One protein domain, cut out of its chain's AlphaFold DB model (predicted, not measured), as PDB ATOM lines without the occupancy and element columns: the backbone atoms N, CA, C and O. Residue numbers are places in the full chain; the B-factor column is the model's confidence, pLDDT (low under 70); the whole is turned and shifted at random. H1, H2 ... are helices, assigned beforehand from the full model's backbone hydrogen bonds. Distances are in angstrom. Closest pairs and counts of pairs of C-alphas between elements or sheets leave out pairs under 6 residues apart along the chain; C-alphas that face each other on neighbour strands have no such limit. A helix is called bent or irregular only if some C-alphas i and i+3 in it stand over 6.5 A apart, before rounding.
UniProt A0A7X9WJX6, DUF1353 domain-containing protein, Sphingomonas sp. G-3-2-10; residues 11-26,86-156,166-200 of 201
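Overview. This is residues 11 to 26, 86 to 156 and 166 to 200 of the 201 residues of the protein "DUF1353 domain-containing protein" of Sphingomonas sp. G-3-2-10 (UniProt A0A7X9WJX6). Seven helices, mostly aligned, form a compact cluster with H5 in the middle; the longest helix, H6, packs on H5, and so do H4 and H7. H3 packs on H4 and has no contact with H5, while H1 packs on H6 and the short H2 on H1. The printed part has 122 residues with seven named helices, H1 to H7 in order along the chain, and no named strand; the class is all helix. The whole is compact, with a radius of gyration of the C-alphas of 13.2 A, and rounded, spanning 35 by 29 by 26 A.

Along the chain. H6, residues 170 to 186, is 25.1 A long, from C-alpha 170 at (-24.372, 33.903, 13.597) to C-alpha 186 at (-41.906, 44.801, -0.644). It is irregular, with C-alphas 171 and 174 7.3 A apart. H5 is residues 138 to 151, 19.8 A; H4 is residues 120 to 133, 19.9 A; H3 is residues 103 to 115, 18.6 A. H1, residues 11 to 22, is 16.6 A long and begins at C-alpha 11, (-29.738, 27.547, 12.281). H7 is residues 190 to 198. H2, residues 88 to 94, is only just irregular, with C-alphas 89 and 92 6.8 A apart.

Arrangement. H6, H5 and H1 form an up and down bundle, each running against the one before it in the chain. H6 and H5 touch, closest at the C-alphas of Ala 184 and Thr 139, 5.5 A apart; their tilt of 33 degrees is only just shallow. H6 touches H1 at Ala 173 and Ala 13, C-alphas 5.3 A apart, and they run the same way. H1 and H5 are close but not clearly touching. H2 touches H1, closest at the C-alphas of Ile 93 and His 18, 4.6 A apart. H5, the hub, also touches H7, with the C-alphas of Arg 150 and Ala 197 closest at 5.2 A. H4 and H5 are a helical hairpin, closest at the C-alphas of Tyr 128 and Phe 145, 5.6 A apart. H3 and H4 are another, at a shallow tilt of 15 degrees, with the C-alphas of Ala 105 and Ala 130 closest at 5.0 A. H3 and H6 are apart. Every O i to N i+4 pair is within hydrogen-bond range in H1, H4, H5 and H7; the counts are 8 of 9 in H3, 11 of 13 in H6 and 0 of 3 in H2, where 2 of 4 O i to N i+3 pairs are within range.

Size, cuts and confidence. The C-alphas farthest apart, of Tyr 23 and Gly 156, are 37.4 A apart. Residues 27 to 85 and 157 to 165 are not printed; the C-alpha gaps are 18.8 A and 15.9 A. Of the links that are printed whole, none is long. The mean pLDDT of the printed part is 85.2; residues 23 to 26, 86 to 100 and 166 are under 70.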
ATOM      1  N   ASP A  11     -28.772  28.650  12.299       85.56
ATOM      2  CA  ASP A  11     -29.738  27.547  12.281       85.56
ATOM      3  C   ASP A  11     -31.177  28.077  12.409       85.56
ATOM      4  O   ASP A  11     -32.027  27.791  11.562       85.56
ATOM      5  N   GLU A  12     -31.420  28.965  13.380       88.44
ATOM      6  CA  GLU A  12     -32.704  29.664  13.539       88.44
ATOM      7  C   GLU A  12     -33.057  30.484  12.293       88.44
ATOM      8  O   GLU A  12     -34.185  30.415  11.797       88.44
ATOM      9  N   ALA A  13     -32.087  31.233  11.755       88.69
ATOM     10  CA  ALA A  13     -32.287  32.025  10.547       88.69
ATOM     11  C   ALA A  13     -32.660  31.148   9.350       88.69
ATOM     12  O   ALA A  13     -33.603  31.449   8.621       88.69
ATOM     13  N   THR A  14     -31.957  30.036   9.172       84.06
ATOM     14  CA  THR A  14     -32.197  29.075   8.096       84.06
ATOM     15  C   THR A  14     -33.586  28.459   8.203       84.06
ATOM     16  O   THR A  14     -34.308  28.408   7.207       84.06
ATOM     17  N   HIS A  15     -33.998  28.046   9.403       84.75
ATOM     18  CA  HIS A  15     -35.340  27.517   9.632       84.75
ATOM     19  C   HIS A  15     -36.422  28.542   9.266       84.75
ATOM     20  O   HIS A  15     -37.396  28.217   8.582       84.75
ATOM     21  N   TYR A  16     -36.222  29.802   9.660       86.56
ATOM     22  CA  TYR A  16     -37.154  30.877   9.342       86.56
ATOM     23  C   TYR A  16     -37.228  31.156   7.837       86.56
ATOM     24  O   TYR A  16     -38.315  31.293   7.279       86.56
ATOM     25  N   LEU A  17     -36.079  31.226   7.164       86.00
ATOM     26  CA  LEU A  17     -36.009  31.468   5.723       86.00
ATOM     27  C   LEU A  17     -36.633  30.333   4.916       86.00
ATOM     28  O   LEU A  17     -37.296  30.600   3.919       86.00
ATOM     29  N   HIS A  18     -36.464  29.083   5.350       82.69
ATOM     30  CA  HIS A  18     -37.146  27.944   4.744       82.69
ATOM     31  C   HIS A  18     -38.664  28.135   4.801       82.69
ATOM     32  O   HIS A  18     -39.315  28.133   3.758       82.69
ATOM     33  N   ALA A  19     -39.212  28.416   5.988       83.50
ATOM     34  CA  ALA A  19     -40.637  28.695   6.136       83.50
ATOM     35  C   ALA A  19     -41.076  29.882   5.256       83.50
ATOM     36  O   ALA A  19     -42.053  29.776   4.519       83.50
ATOM     37  N   LEU A  20     -40.327  30.991   5.261       83.75
ATOM     38  CA  LEU A  20     -40.615  32.171   4.440       83.75
ATOM     39  C   LEU A  20     -40.713  31.833   2.942       83.75
ATOM     40  O   LEU A  20     -41.615  32.322   2.260       83.75
ATOM     41  N   LEU A  21     -39.793  31.012   2.428       78.69
ATOM     42  CA  LEU A  21     -39.723  30.677   1.006       78.69
ATOM     43  C   LEU A  21     -40.653  29.525   0.598       78.69
ATOM     44  O   LEU A  21     -41.040  29.468  -0.567       78.69
ATOM     45  N   GLU A  22     -41.067  28.650   1.518       75.25
ATOM     46  CA  GLU A  22     -42.114  27.649   1.261       75.25
ATOM     47  C   GLU A  22     -43.484  28.294   1.003       75.25
ATOM     48  O   GLU A  22     -44.241  27.827   0.150       75.25
ATOM     49  N   TYR A  23     -43.791  29.403   1.685       62.16
ATOM     50  CA  TYR A  23     -45.037  30.160   1.487       62.16
ATOM     51  C   TYR A  23     -45.011  31.103   0.267       62.16
ATOM     52  O   TYR A  23     -46.041  31.695  -0.062       62.16
ATOM     53  N   ALA A  24     -43.877  31.221  -0.433       63.53
ATOM     54  CA  ALA A  24     -43.716  31.988  -1.669       63.53
ATOM     55  C   ALA A  24     -43.473  31.028  -2.855       63.53
ATOM     56  O   ALA A  24     -42.329  30.873  -3.295       63.53
ATOM     57  N   PRO A  25     -44.519  30.339  -3.356       57.84
ATOM     58  CA  PRO A  25     -44.353  29.195  -4.244       57.84
ATOM     59  C   PRO A  25     -43.607  29.541  -5.536       57.84
ATOM     60  O   PRO A  25     -43.753  30.623  -6.113       57.84
ATOM     61  N   ASP A  26     -42.831  28.568  -6.018       57.69
ATOM     62  CA  ASP A  26     -42.178  28.608  -7.323       57.69
ATOM     63  C   ASP A  26     -43.233  28.610  -8.442       57.69
ATOM     64  O   ASP A  26     -43.669  27.566  -8.930       57.69
ATOM     65  N   ILE A  86     -22.973  29.658  -3.405       66.62
ATOM     66  CA  ILE A  86     -24.033  29.941  -2.437       66.62
ATOM     67  C   ILE A  86     -23.536  29.586  -1.025       66.62
ATOM     68  O   ILE A  86     -23.103  28.448  -0.812       66.62
ATOM     69  N   PRO A  87     -23.629  30.498  -0.034       66.69
ATOM     70  CA  PRO A  87     -23.222  30.218   1.339       66.69
ATOM     71  C   PRO A  87     -23.835  28.919   1.871       66.69
ATOM     72  O   PRO A  87     -25.051  28.748   1.877       66.69
ATOM     73  N   ARG A  88     -22.981  28.011   2.359       65.94
ATOM     74  CA  ARG A  88     -23.375  26.672   2.837       65.94
ATOM     75  C   ARG A  88     -24.527  26.662   3.850       65.94
ATOM     76  O   ARG A  88     -25.358  25.765   3.731       65.94
ATOM     77  N   PRO A  89     -24.628  27.610   4.808       64.25
ATOM     78  CA  PRO A  89     -25.776  27.660   5.716       64.25
ATOM     79  C   PRO A  89     -27.116  27.810   4.989       64.25
ATOM     80  O   PRO A  89     -28.141  27.388   5.503       64.25
ATOM     81  N   LEU A  90     -27.119  28.359   3.771       65.56
ATOM     82  CA  LEU A  90     -28.339  28.560   3.002       65.56
ATOM     83  C   LEU A  90     -28.769  27.315   2.222       65.56
ATOM     84  O   LEU A  90     -29.913  27.266   1.787       65.56
ATOM     85  N   TRP A  91     -27.925  26.290   2.064       66.44
ATOM     86  CA  TRP A  91     -28.262  25.096   1.270       66.44
ATOM     87  C   TRP A  91     -29.510  24.364   1.791       66.44
ATOM     88  O   TRP A  91     -30.286  23.823   1.009       66.44
ATOM     89  N   SER A  92     -29.769  24.401   3.097       55.78
ATOM     90  CA  SER A  92     -30.972  23.830   3.722       55.78
ATOM     91  C   SER A  92     -32.272  24.575   3.393       55.78
ATOM     92  O   SER A  92     -33.344  24.033   3.632       55.78
ATOM     93  N   ILE A  93     -32.205  25.793   2.849       59.12
ATOM     94  CA  ILE A  93     -33.375  26.625   2.504       59.12
ATOM     95  C   ILE A  93     -33.814  26.392   1.054       59.12
ATOM     96  O   ILE A  93     -34.992  26.463   0.714       59.12
ATOM     97  N   ILE A  94     -32.840  26.179   0.178       59.31
ATOM     98  CA  ILE A  94     -32.990  26.239  -1.282       59.31
ATOM     99  C   ILE A  94     -32.853  24.864  -1.936       59.31
ATOM    100  O   ILE A  94     -33.318  24.702  -3.061       59.31
ATOM    101  N   GLY A  95     -32.314  23.874  -1.218       56.31
ATOM    102  CA  GLY A  95     -31.947  22.549  -1.721       56.31
ATOM    103  C   GLY A  95     -30.434  22.445  -1.912       56.31
ATOM    104  O   GLY A  95     -29.742  23.462  -1.948       56.31
ATOM    105  N   GLY A  96     -29.897  21.233  -2.050       54.84
ATOM    106  CA  GLY A  96     -28.486  21.049  -2.410       54.84
ATOM    107  C   GLY A  96     -28.173  21.600  -3.813       54.84
ATOM    108  O   GLY A  96     -29.092  21.730  -4.619       54.84
ATOM    109  N   PRO A  97     -26.898  21.869  -4.162       52.38
ATOM    110  CA  PRO A  97     -26.493  22.527  -5.419       52.38
ATOM    111  C   PRO A  97     -26.949  21.834  -6.721       52.38
ATOM    112  O   PRO A  97     -26.829  22.415  -7.799       52.38
ATOM    113  N   PHE A  98     -27.501  20.618  -6.632       55.44
ATOM    114  CA  PHE A  98     -28.041  19.837  -7.747       55.44
ATOM    115  C   PHE A  98     -29.565  19.627  -7.696       55.44
ATOM    116  O   PHE A  98     -30.109  18.834  -8.472       55.44
ATOM    117  N   GLU A  99     -30.267  20.329  -6.808       60.66
ATOM    118  CA  GLU A  99     -31.698  20.165  -6.561       60.66
ATOM    119  C   GLU A  99     -32.506  21.382  -7.025       60.66
ATOM    120  O   GLU A  99     -32.028  22.512  -7.077       60.66
ATOM    121  N   GLY A 100     -33.772  21.145  -7.366       69.38
ATOM    122  CA  GLY A 100     -34.709  22.210  -7.713       69.38
ATOM    123  C   GLY A 100     -34.418  22.926  -9.037       69.38
ATOM    124  O   GLY A 100     -33.616  22.499  -9.868       69.38
ATOM    125  N   ARG A 101     -35.146  24.025  -9.254       78.25
ATOM    126  CA  ARG A 101     -35.121  24.802 -10.503       78.25
ATOM    127  C   ARG A 101     -33.896  25.710 -10.640       78.25
ATOM    128  O   ARG A 101     -33.597  26.145 -11.740       78.25
ATOM    129  N   TYR A 102     -33.181  25.992  -9.554       78.50
ATOM    130  CA  TYR A 102     -32.047  26.921  -9.574       78.50
ATOM    131  C   TYR A 102     -30.718  26.258  -9.978       78.50
ATOM    132  O   TYR A 102     -29.759  26.971 -10.260       78.50
ATOM    133  N   ARG A 103     -30.657  24.917 -10.038       85.50
ATOM    134  CA  ARG A 103     -29.448  24.150 -10.390       85.50
ATOM    135  C   ARG A 103     -28.782  24.643 -11.672       85.50
ATOM    136  O   ARG A 103     -27.565  24.750 -11.750       85.50
ATOM    137  N   ASP A 104     -29.568  24.906 -12.707       88.94
ATOM    138  CA  ASP A 104     -28.990  25.276 -14.000       88.94
ATOM    139  C   ASP A 104     -28.311  26.661 -13.906       88.94
ATOM    140  O   ASP A 104     -27.247  26.866 -14.486       88.94
ATOM    141  N   ALA A 105     -28.845  27.557 -13.067       91.38
ATOM    142  CA  ALA A 105     -28.243  28.851 -12.756       91.38
ATOM    143  C   ALA A 105     -26.996  28.722 -11.867       91.38
ATOM    144  O   ALA A 105     -26.016  29.436 -12.087       91.38
ATOM    145  N   SER A 106     -26.999  27.813 -10.880       88.06
ATOM    146  CA  SER A 106     -25.842  27.607  -9.995       88.06
ATOM    147  C   SER A 106     -24.626  27.090 -10.759       88.06
ATOM    148  O   SER A 106     -23.521  27.541 -10.486       88.06
ATOM    149  N   ILE A 107     -24.817  26.240 -11.777       90.75
ATOM    150  CA  ILE A 107     -23.729  25.756 -12.644       90.75
ATOM    151  C   ILE A 107     -23.012  26.915 -13.349       90.75
ATOM    152  O   ILE A 107     -21.781  26.975 -13.359       90.75
ATOM    153  N   VAL A 108     -23.775  27.840 -13.939       93.94
ATOM    154  CA  VAL A 108     -23.199  29.009 -14.617       93.94
ATOM    155  C   VAL A 108     -22.528  29.924 -13.594       93.94
ATOM    156  O   VAL A 108     -21.395  30.354 -13.792       93.94
ATOM    157  N   HIS A 109     -23.178  30.172 -12.462       91.62
ATOM    158  CA  HIS A 109     -22.647  31.033 -11.412       91.62
ATOM    159  C   HIS A 109     -21.339  30.508 -10.793       91.62
ATOM    160  O   HIS A 109     -20.376  31.272 -10.684       91.62
ATOM    161  N   ASP A 110     -21.262  29.215 -10.461       88.00
ATOM    162  CA  ASP A 110     -20.050  28.552  -9.960       88.00
ATOM    163  C   ASP A 110     -18.889  28.731 -10.945       88.00
ATOM    164  O   ASP A 110     -17.802  29.167 -10.559       88.00
ATOM    165  N   HIS A 111     -19.131  28.473 -12.239       92.00
ATOM    166  CA  HIS A 111     -18.104  28.611 -13.268       92.00
ATOM    167  C   HIS A 111     -17.494  30.017 -13.277       92.00
ATOM    168  O   HIS A 111     -16.271  30.158 -13.214       92.00
ATOM    169  N   TYR A 112     -18.330  31.059 -13.296       92.50
ATOM    170  CA  TYR A 112     -17.863  32.447 -13.356       92.50
ATOM    171  C   TYR A 112     -17.269  32.949 -12.031       92.50
ATOM    172  O   TYR A 112     -16.355  33.773 -12.064       92.50
ATOM    173  N   CYS A 113     -17.669  32.390 -10.883       87.56
ATOM    174  CA  CYS A 113     -16.984  32.621  -9.604       87.56
ATOM    175  C   CYS A 113     -15.553  32.056  -9.586       87.56
ATOM    176  O   CYS A 113     -14.674  32.617  -8.925       87.56
ATOM    177  N   VAL A 114     -15.305  30.961 -10.316       88.38
ATOM    178  CA  VAL A 114     -13.977  30.344 -10.449       88.38
ATOM    179  C   VAL A 114     -13.120  31.084 -11.474       88.38
ATOM    180  O   VAL A 114     -12.000  31.483 -11.150       88.38
ATOM    181  N   VAL A 115     -13.619  31.277 -12.702       91.06
ATOM    182  CA  VAL A 115     -12.808  31.850 -13.791       91.06
ATOM    183  C   VAL A 115     -12.664  33.367 -13.700       91.06
ATOM    184  O   VAL A 115     -11.669  33.904 -14.185       91.06
ATOM    185  N   LYS A 116     -13.619  34.054 -13.056       91.56
ATOM    186  CA  LYS A 116     -13.584  35.499 -12.766       91.56
ATOM    187  C   LYS A 116     -13.339  36.374 -14.003       91.56
ATOM    188  O   LYS A 116     -12.712  37.428 -13.913       91.56
ATOM    189  N   THR A 117     -13.820  35.930 -15.163       94.06
ATOM    190  CA  THR A 117     -13.672  36.627 -16.453       94.06
ATOM    191  C   THR A 117     -14.657  37.781 -16.623       94.06
ATOM    192  O   THR A 117     -14.417  38.664 -17.437       94.06
ATOM    193  N   GLU A 118     -15.735  37.792 -15.838       94.38
ATOM    194  CA  GLU A 118     -16.765  38.834 -15.803       94.38
ATOM    195  C   GLU A 118     -16.771  39.513 -14.431       94.38
ATOM    196  O   GLU A 118     -16.367  38.874 -13.463       94.38
ATOM    197  N   PRO A 119     -17.217  40.771 -14.278       94.44
ATOM    198  CA  PRO A 119     -17.320  41.417 -12.970       94.44
ATOM    199  C   PRO A 119     -18.209  40.631 -11.994       94.44
ATOM    200  O   PRO A 119     -19.251  40.096 -12.376       94.44
ATOM    201  N   TRP A 120     -17.846  40.616 -10.707       92.81
ATOM    202  CA  TRP A 120     -18.595  39.868  -9.685       92.81
ATOM    203  C   TRP A 120     -20.058  40.308  -9.567       92.81
ATOM    204  O   TRP A 120     -20.951  39.467  -9.518       92.81
ATOM    205  N   ARG A 121     -20.324  41.622  -9.630       93.94
ATOM    206  CA  ARG A 121     -21.693  42.165  -9.611       93.94
ATOM    207  C   ARG A 121     -22.517  41.658 -10.791       93.94
ATOM    208  O   ARG A 121     -23.650  41.230 -10.611       93.94
ATOM    209  N   GLU A 122     -21.936  41.652 -11.989       95.81
ATOM    210  CA  GLU A 122     -22.612  41.129 -13.183       95.81
ATOM    211  C   GLU A 122     -22.827  39.618 -13.099       95.81
ATOM    212  O   GLU A 122     -23.874  39.130 -13.508       95.81
ATOM    213  N   THR A 123     -21.882  38.887 -12.508       94.56
ATOM    214  CA  THR A 123     -22.000  37.440 -12.286       94.56
ATOM    215  C   THR A 123     -23.150  37.113 -11.328       94.56
ATOM    216  O   THR A 123     -23.953  36.224 -11.608       94.56
ATOM    217  N   HIS A 124     -23.301  37.860 -10.231       93.69
ATOM    218  CA  HIS A 124     -24.421  37.669  -9.303       93.69
ATOM    219  C   HIS A 124     -25.764  38.115  -9.900       93.69
ATOM    220  O   HIS A 124     -26.776  37.452  -9.680       93.69
ATOM    221  N   ARG A 125     -25.803  39.198 -10.694       96.25
ATOM    222  CA  ARG A 125     -27.022  39.602 -11.425       96.25
ATOM    223  C   ARG A 125     -27.438  38.546 -12.447       96.25
ATOM    224  O   ARG A 125     -28.612  38.192 -12.511       96.25
ATOM    225  N   MET A 126     -26.474  37.989 -13.182       96.19
ATOM    226  CA  MET A 126     -26.720  36.876 -14.098       96.19
ATOM    227  C   MET A 126     -27.358  35.697 -13.365       96.19
ATOM    228  O   MET A 126     -28.337  35.151 -13.860       96.19
ATOM    229  N   PHE A 127     -26.880  35.351 -12.166       94.56
ATOM    230  CA  PHE A 127     -27.475  34.274 -11.372       94.56
ATOM    231  C   PHE A 127     -28.963  34.507 -11.071       94.56
ATOM    232  O   PHE A 127     -29.764  33.580 -11.199       94.56
ATOM    233  N   TYR A 128     -29.365  35.740 -10.738       94.50
ATOM    234  CA  TYR A 128     -30.779  36.092 -10.564       94.50
ATOM    235  C   TYR A 128     -31.604  35.839 -11.832       94.50
ATOM    236  O   TYR A 128     -32.622  35.144 -11.779       94.50
ATOM    237  N   GLU A 129     -31.171  36.373 -12.974       95.44
ATOM    238  CA  GLU A 129     -31.904  36.220 -14.234       95.44
ATOM    239  C   GLU A 129     -31.959  34.751 -14.678       95.44
ATOM    240  O   GLU A 129     -33.021  34.243 -15.037       95.44
ATOM    241  N   ALA A 130     -30.846  34.032 -14.543       94.44
ATOM    242  CA  ALA A 130     -30.720  32.612 -14.837       94.44
ATOM    243  C   ALA A 130     -31.681  31.759 -13.984       94.44
ATOM    244  O   ALA A 130     -32.321  30.839 -14.500       94.44
ATOM    245  N   MET A 131     -31.861  32.089 -12.698       91.75
ATOM    246  CA  MET A 131     -32.867  31.453 -11.835       91.75
ATOM    247  C   MET A 131     -34.296  31.735 -12.310       91.75
ATOM    248  O   MET A 131     -35.137  30.830 -12.346       91.75
ATOM    249  N   ARG A 132     -34.591  32.986 -12.683       92.81
ATOM    250  CA  ARG A 132     -35.916  33.371 -13.191       92.81
ATOM    251  C   ARG A 132     -36.235  32.690 -14.521       92.81
ATOM    252  O   ARG A 132     -37.366  32.235 -14.688       92.81
ATOM    253  N   CYS A 133     -35.241  32.534 -15.397       92.88
ATOM    254  CA  CYS A 133     -35.328  31.762 -16.637       92.88
ATOM    255  C   CYS A 133     -35.716  30.301 -16.371       92.88
ATOM    256  O   CYS A 133     -36.618  29.769 -17.014       92.88
ATOM    257  N   SER A 134     -35.118  29.672 -15.353       88.88
ATOM    258  CA  SER A 134     -35.450  28.300 -14.942       88.88
ATOM    259  C   SER A 134     -36.763  28.177 -14.150       88.88
ATOM    260  O   SER A 134     -37.120  27.087 -13.696       88.88
ATOM    261  N   GLY A 135     -37.511  29.272 -13.963       87.19
ATOM    262  CA  GLY A 135     -38.819  29.267 -13.306       87.19
ATOM    263  C   GLY A 135     -38.776  29.230 -11.772       87.19
ATOM    264  O   GLY A 135     -39.763  28.822 -11.152       87.19
ATOM    265  N   VAL A 136     -37.661  29.634 -11.153       85.56
ATOM    266  CA  VAL A 136     -37.567  29.890  -9.700       85.56
ATOM    267  C   VAL A 136     -38.416  31.111  -9.360       85.56
ATOM    268  O   VAL A 136     -38.265  32.129 -10.027       85.56
ATOM    269  N   GLY A 137     -39.291  31.057  -8.352       85.81
ATOM    270  CA  GLY A 137     -40.184  32.173  -8.001       85.81
ATOM    271  C   GLY A 137     -39.442  33.488  -7.710       85.81
ATOM    272  O   GLY A 137     -38.321  33.471  -7.203       85.81
ATOM    273  N   THR A 138     -40.059  34.637  -8.013       88.75
ATOM    274  CA  THR A 138     -39.424  35.967  -7.886       88.75
ATOM    275  C   THR A 138     -38.852  36.213  -6.492       88.75
ATOM    276  O   THR A 138     -37.684  36.570  -6.372       88.75
ATOM    277  N   THR A 139     -39.632  35.958  -5.436       89.31
ATOM    278  CA  THR A 139     -39.192  36.139  -4.045       89.31
ATOM    279  C   THR A 139     -37.977  35.276  -3.717       89.31
ATOM    280  O   THR A 139     -36.981  35.791  -3.213       89.31
ATOM    281  N   LYS A 140     -38.024  33.981  -4.058       87.00
ATOM    282  CA  LYS A 140     -36.909  33.051  -3.842       87.00
ATOM    283  C   LYS A 140     -35.658  33.516  -4.590       87.00
ATOM    284  O   LYS A 140     -34.603  33.638  -3.977       87.00
ATOM    285  N   ALA A 141     -35.788  33.865  -5.871       90.25
ATOM    286  CA  ALA A 141     -34.676  34.360  -6.679       90.25
ATOM    287  C   ALA A 141     -34.070  35.659  -6.113       90.25
ATOM    288  O   ALA A 141     -32.850  35.784  -6.065       90.25
ATOM    289  N   LYS A 142     -34.894  36.604  -5.635       93.06
ATOM    290  CA  LYS A 142     -34.439  37.868  -5.025       93.06
ATOM    291  C   LYS A 142     -33.721  37.660  -3.690       93.06
ATOM    292  O   LYS A 142     -32.677  38.262  -3.461       93.06
ATOM    293  N   VAL A 143     -34.236  36.785  -2.822       91.38
ATOM    294  CA  VAL A 143     -33.581  36.441  -1.546       91.38
ATOM    295  C   VAL A 143     -32.250  35.724  -1.790       91.38
ATOM    296  O   VAL A 143     -31.252  36.037  -1.144       91.38
ATOM    297  N   MET A 144     -32.201  34.809  -2.761       89.06
ATOM    298  CA  MET A 144     -30.956  34.149  -3.164       89.06
ATOM    299  C   MET A 144     -29.951  35.135  -3.765       89.06
ATOM    300  O   MET A 144     -28.772  35.078  -3.423       89.06
ATOM    301  N   PHE A 145     -30.412  36.059  -4.611       92.81
ATOM    302  CA  PHE A 145     -29.586  37.128  -5.169       92.81
ATOM    303  C   PHE A 145     -28.977  38.008  -4.073       92.81
ATOM    304  O   PHE A 145     -27.765  38.197  -4.053       92.81
ATOM    305  N   TYR A 146     -29.789  38.470  -3.118       93.44
ATOM    306  CA  TYR A 146     -29.315  39.220  -1.951       93.44
ATOM    307  C   TYR A 146     -28.204  38.470  -1.206       93.44
ATOM    308  O   TYR A 146     -27.157  39.040  -0.898       93.44
ATOM    309  N   ALA A 147     -28.409  37.176  -0.952       89.81
ATOM    310  CA  ALA A 147     -27.445  36.360  -0.231       89.81
ATOM    311  C   ALA A 147     -26.103  36.224  -0.964       89.81
ATOM    312  O   ALA A 147     -25.056  36.399  -0.339       89.81
ATOM    313  N   VAL A 148     -26.110  35.941  -2.273       88.25
ATOM    314  CA  VAL A 148     -24.857  35.850  -3.044       88.25
ATOM    315  C   VAL A 148     -24.206  37.220  -3.232       88.25
ATOM    316  O   VAL A 148     -22.990  37.308  -3.210       88.25
ATOM    317  N   HIS A 149     -24.975  38.307  -3.322       90.88
ATOM    318  CA  HIS A 149     -24.406  39.652  -3.423       90.88
ATOM    319  C   HIS A 149     -23.690  40.079  -2.132       90.88
ATOM    320  O   HIS A 149     -22.591  40.642  -2.163       90.88
ATOM    321  N   ARG A 150     -24.301  39.785  -0.977       89.38
ATOM    322  CA  ARG A 150     -23.763  40.157   0.336       89.38
ATOM    323  C   ARG A 150     -22.620  39.247   0.791       89.38
ATOM    324  O   ARG A 150     -21.625  39.740   1.307       89.38
ATOM    325  N   PHE A 151     -22.753  37.934   0.607       86.94
ATOM    326  CA  PHE A 151     -21.838  36.941   1.191       86.94
ATOM    327  C   PHE A 151     -21.075  36.108   0.152       86.94
ATOM    328  O   PHE A 151     -20.292  35.235   0.525       86.94
ATOM    329  N   GLY A 152     -21.321  36.317  -1.140       84.75
ATOM    330  CA  GLY A 152     -20.636  35.619  -2.223       84.75
ATOM    331  C   GLY A 152     -19.259  36.210  -2.547       84.75
ATOM    332  O   GLY A 152     -18.892  37.288  -2.069       84.75
ATOM    333  N   PRO A 153     -18.447  35.481  -3.333       84.62
ATOM    334  CA  PRO A 153     -17.085  35.884  -3.660       84.62
ATOM    335  C   PRO A 153     -17.049  37.164  -4.502       84.62
ATOM    336  O   PRO A 153     -17.799  37.316  -5.460       84.62
ATOM    337  N   ARG A 154     -16.095  38.049  -4.199       86.62
ATOM    338  CA  ARG A 154     -15.883  39.319  -4.911       86.62
ATOM    339  C   ARG A 154     -14.491  39.363  -5.526       86.62
ATOM    340  O   ARG A 154     -13.545  38.770  -5.007       86.62
ATOM    341  N   TRP A 155     -14.358  40.041  -6.660       87.19
ATOM    342  CA  TRP A 155     -13.079  40.212  -7.354       87.19
ATOM    343  C   TRP A 155     -13.048  41.520  -8.146       87.19
ATOM    344  O   TRP A 155     -14.084  42.101  -8.432       87.19
ATOM    345  N   GLY A 156     -11.859  41.998  -8.516       75.19
ATOM    346  CA  GLY A 156     -11.714  43.296  -9.185       75.19
ATOM    347  C   GLY A 156     -11.474  44.434  -8.193       75.19
ATOM    348  O   GLY A 156     -12.319  45.296  -7.988       75.19
ATOM    349  N   ALA A 166     -16.645  37.581   3.201       62.81
ATOM    350  CA  ALA A 166     -16.892  37.494   4.634       62.81
ATOM    351  C   ALA A 166     -17.783  36.261   4.874       62.81
ATOM    352  O   ALA A 166     -18.849  36.160   4.258       62.81
ATOM    353  N   PRO A 167     -17.347  35.284   5.687       74.38
ATOM    354  CA  PRO A 167     -18.150  34.098   5.921       74.38
ATOM    355  C   PRO A 167     -19.456  34.521   6.588       74.38
ATOM    356  O   PRO A 167     -19.434  35.288   7.543       74.38
ATOM    357  N   LEU A 168     -20.581  34.003   6.099       84.44
ATOM    358  CA  LEU A 168     -21.863  34.142   6.781       84.44
ATOM    359  C   LEU A 168     -21.736  33.560   8.202       84.44
ATOM    360  O   LEU A 168     -21.361  32.391   8.346       84.44
ATOM    361  N   THR A 169     -22.024  34.360   9.234       88.81
ATOM    362  CA  THR A 169     -21.893  33.971  10.654       88.81
ATOM    363  C   THR A 169     -23.188  34.167  11.442       88.81
ATOM    364  O   THR A 169     -24.122  34.808  10.970       88.81
ATOM    365  N   ASP A 170     -23.240  33.670  12.684       89.50
ATOM    366  CA  ASP A 170     -24.372  33.903  13.597       89.50
ATOM    367  C   ASP A 170     -24.660  35.397  13.831       89.50
ATOM    368  O   ASP A 170     -25.811  35.776  14.028       89.50
ATOM    369  N   ALA A 171     -23.651  36.271  13.721       89.94
ATOM    370  CA  ALA A 171     -23.845  37.718  13.830       89.94
ATOM    371  C   ALA A 171     -24.719  38.293  12.699       89.94
ATOM    372  O   ALA A 171     -25.359  39.331  12.872       89.94
ATOM    373  N   ASP A 172     -24.777  37.614  11.552       90.69
ATOM    374  CA  ASP A 172     -25.579  38.028  10.406       90.69
ATOM    375  C   ASP A 172     -27.024  37.526  10.482       90.69
ATOM    376  O   ASP A 172     -27.879  38.067   9.776       90.69
ATOM    377  N   ALA A 173     -27.310  36.529  11.328       90.50
ATOM    378  CA  ALA A 173     -28.553  35.758  11.340       90.50
ATOM    379  C   ALA A 173     -29.816  36.633  11.391       90.50
ATOM    380  O   ALA A 173     -30.701  36.505  10.542       90.50
ATOM    381  N   GLU A 174     -29.876  37.578  12.334       92.00
ATOM    382  CA  GLU A 174     -31.021  38.482  12.473       92.00
ATOM    383  C   GLU A 174     -31.192  39.373  11.234       92.00
ATOM    384  O   GLU A 174     -32.298  39.537  10.713       92.00
ATOM    385  N   THR A 175     -30.089  39.948  10.740       92.81
ATOM    386  CA  THR A 175     -30.122  40.868   9.593       92.81
ATOM    387  C   THR A 175     -30.492  40.153   8.301       92.81
ATOM    388  O   THR A 175     -31.271  40.687   7.519       92.81
ATOM    389  N   LEU A 176     -29.996  38.930   8.112       91.31
ATOM    390  CA  LEU A 176     -30.313  38.076   6.978       91.31
ATOM    391  C   LEU A 176     -31.822  37.810   6.912       91.31
ATOM    392  O   LEU A 176     -32.431  37.991   5.860       91.31
ATOM    393  N   VAL A 177     -32.439  37.434   8.037       91.38
ATOM    394  CA  VAL A 177     -33.886  37.184   8.088       91.38
ATOM    395  C   VAL A 177     -34.680  38.463   7.883       91.38
ATOM    396  O   VAL A 177     -35.616  38.484   7.085       91.38
ATOM    397  N   ARG A 178     -34.306  39.547   8.566       93.12
ATOM    398  CA  ARG A 178     -35.003  40.831   8.456       93.12
ATOM    399  C   ARG A 178     -34.992  41.364   7.022       93.12
ATOM    400  O   ARG A 178     -36.028  41.810   6.523       93.12
ATOM    401  N   ASP A 179     -33.844  41.313   6.356       94.56
ATOM    402  CA  ASP A 179     -33.709  41.788   4.982       94.56
ATOM    403  C   ASP A 179     -34.454  40.853   4.012       94.56
ATOM    404  O   ASP A 179     -35.180  41.338   3.147       94.56
ATOM    405  N   ALA A 180     -34.412  39.531   4.215       92.00
ATOM    406  CA  ALA A 180     -35.203  38.586   3.424       92.00
ATOM    407  C   ALA A 180     -36.720  38.802   3.571       92.00
ATOM    408  O   ALA A 180     -37.441  38.791   2.573       92.00
ATOM    409  N   MET A 181     -37.217  39.060   4.787       91.31
ATOM    410  CA  MET A 181     -38.616  39.443   5.017       91.31
ATOM    411  C   MET A 181     -38.965  40.754   4.317       91.31
ATOM    412  O   MET A 181     -40.032  40.869   3.719       91.31
ATOM    413  N   THR A 182     -38.063  41.736   4.366       93.00
ATOM    414  CA  THR A 182     -38.249  43.021   3.678       93.00
ATOM    415  C   THR A 182     -38.377  42.812   2.173       93.00
ATOM    416  O   THR A 182     -39.316  43.323   1.562       93.00
ATOM    417  N   ILE A 183     -37.492  42.005   1.584       93.06
ATOM    418  CA  ILE A 183     -37.525  41.640   0.164       93.06
ATOM    419  C   ILE A 183     -38.835  40.921  -0.177       93.06
ATOM    420  O   ILE A 183     -39.500  41.287  -1.141       93.06
ATOM    421  N   ALA A 184     -39.239  39.941   0.630       89.88
ATOM    422  CA  ALA A 184     -40.467  39.185   0.406       89.88
ATOM    423  C   ALA A 184     -41.734  40.049   0.512       89.88
ATOM    424  O   ALA A 184     -42.679  39.835  -0.242       89.88
ATOM    425  N   ALA A 185     -41.756  41.026   1.422       89.69
ATOM    426  CA  ALA A 185     -42.919  41.874   1.664       89.69
ATOM    427  C   ALA A 185     -43.045  43.049   0.680       89.69
ATOM    428  O   ALA A 185     -44.160  43.485   0.402       89.69
ATOM    429  N   SER A 186     -41.923  43.590   0.194       91.81
ATOM    430  CA  SER A 186     -41.906  44.801  -0.644       91.81
ATOM    431  C   SER A 186     -41.586  44.558  -2.120       91.81
ATOM    432  O   SER A 186     -41.752  45.474  -2.918       91.81
ATOM    433  N   ASP A 187     -41.161  43.342  -2.480       91.06
ATOM    434  CA  ASP A 187     -40.782  42.935  -3.839       91.06
ATOM    435  C   ASP A 187     -39.870  43.948  -4.580       91.06
ATOM    436  O   ASP A 187     -40.126  44.281  -5.740       91.06
ATOM    437  N   PRO A 188     -38.781  44.445  -3.954       94.94
ATOM    438  CA  PRO A 188     -37.958  45.516  -4.516       94.94
ATOM    439  C   PRO A 188     -37.244  45.077  -5.804       94.94
ATOM    440  O   PRO A 188     -37.036  43.881  -6.023       94.94
ATOM    441  N   ASP A 189     -36.859  46.025  -6.659       95.75
ATOM    442  CA  ASP A 189     -35.993  45.738  -7.811       95.75
ATOM    443  C   ASP A 189     -34.583  45.289  -7.376       95.75
ATOM    444  O   ASP A 189     -34.210  45.364  -6.200       95.75
ATOM    445  N   ILE A 190     -33.815  44.737  -8.321       95.00
ATOM    446  CA  ILE A 190     -32.503  44.162  -8.007       95.00
ATOM    447  C   ILE A 190     -31.507  45.240  -7.581       95.00
ATOM    448  O   ILE A 190     -30.731  44.995  -6.666       95.00
ATOM    449  N   GLU A 191     -31.575  46.444  -8.143       96.88
ATOM    450  CA  GLU A 191     -30.722  47.575  -7.773       96.88
ATOM    451  C   GLU A 191     -30.949  48.005  -6.317       96.88
ATOM    452  O   GLU A 191     -29.999  48.290  -5.585       96.88
ATOM    453  N   THR A 192     -32.202  47.998  -5.858       97.56
ATOM    454  CA  THR A 192     -32.546  48.257  -4.456       97.56
ATOM    455  C   THR A 192     -32.022  47.148  -3.543       97.56
ATOM    456  O   THR A 192     -31.567  47.433  -2.435       97.56
ATOM    457  N   ILE A 193     -32.047  45.888  -3.991       96.69
ATOM    458  CA  ILE A 193     -31.482  44.758  -3.238       96.69
ATOM    459  C   ILE A 193     -29.960  44.877  -3.117       96.69
ATOM    460  O   ILE A 193     -29.416  44.609  -2.047       96.69
ATOM    461  N   GLU A 194     -29.274  45.304  -4.176       95.50
ATOM    462  CA  GLU A 194     -27.832  45.568  -4.139       95.50
ATOM    463  C   GLU A 194     -27.504  46.690  -3.161       95.50
ATOM    464  O   GLU A 194     -26.674  46.505  -2.279       95.50
ATOM    465  N   ALA A 195     -28.215  47.819  -3.241       95.81
ATOM    466  CA  ALA A 195     -28.026  48.927  -2.308       95.81
ATOM    467  C   ALA A 195     -28.297  48.509  -0.851       95.81
ATOM    468  O   ALA A 195     -27.600  48.946   0.068       95.81
ATOM    469  N   LEU A 196     -29.292  47.645  -0.629       94.75
ATOM    470  CA  LEU A 196     -29.564  47.056   0.678       94.75
ATOM    471  C   LEU A 196     -28.388  46.194   1.153       94.75
ATOM    472  O   LEU A 196     -27.953  46.375   2.288       94.75
ATOM    473  N   ALA A 197     -27.871  45.297   0.309       92.12
ATOM    474  CA  ALA A 197     -26.736  44.431   0.625       92.12
ATOM    475  C   ALA A 197     -25.459  45.236   0.919       92.12
ATOM    476  O   ALA A 197     -24.845  45.023   1.963       92.12
ATOM    477  N   ASP A 198     -25.123  46.206   0.067       90.94
ATOM    478  CA  ASP A 198     -23.956  47.083   0.211       90.94
ATOM    479  C   ASP A 198     -24.044  47.943   1.492       90.94
ATOM    480  O   ASP A 198     -23.031  48.284   2.094       90.94
ATOM    481  N   SER A 199     -25.254  48.262   1.977       91.12
ATOM    482  CA  SER A 199     -25.452  49.004   3.239       91.12
ATOM    483  C   SER A 199     -25.197  48.191   4.517       91.12
ATOM    484  O   SER A 199     -25.328  48.727   5.621       91.12
ATOM    485  N   ARG A 200     -24.932  46.884   4.386       85.75
ATOM    486  CA  ARG A 200     -24.642  45.961   5.498       85.75
ATOM    487  C   ARG A 200     -23.150  45.657   5.640       85.75
ATOM    488  O   ARG A 200     -22.804  44.845   6.497       85.75
TER     489      ARG A 200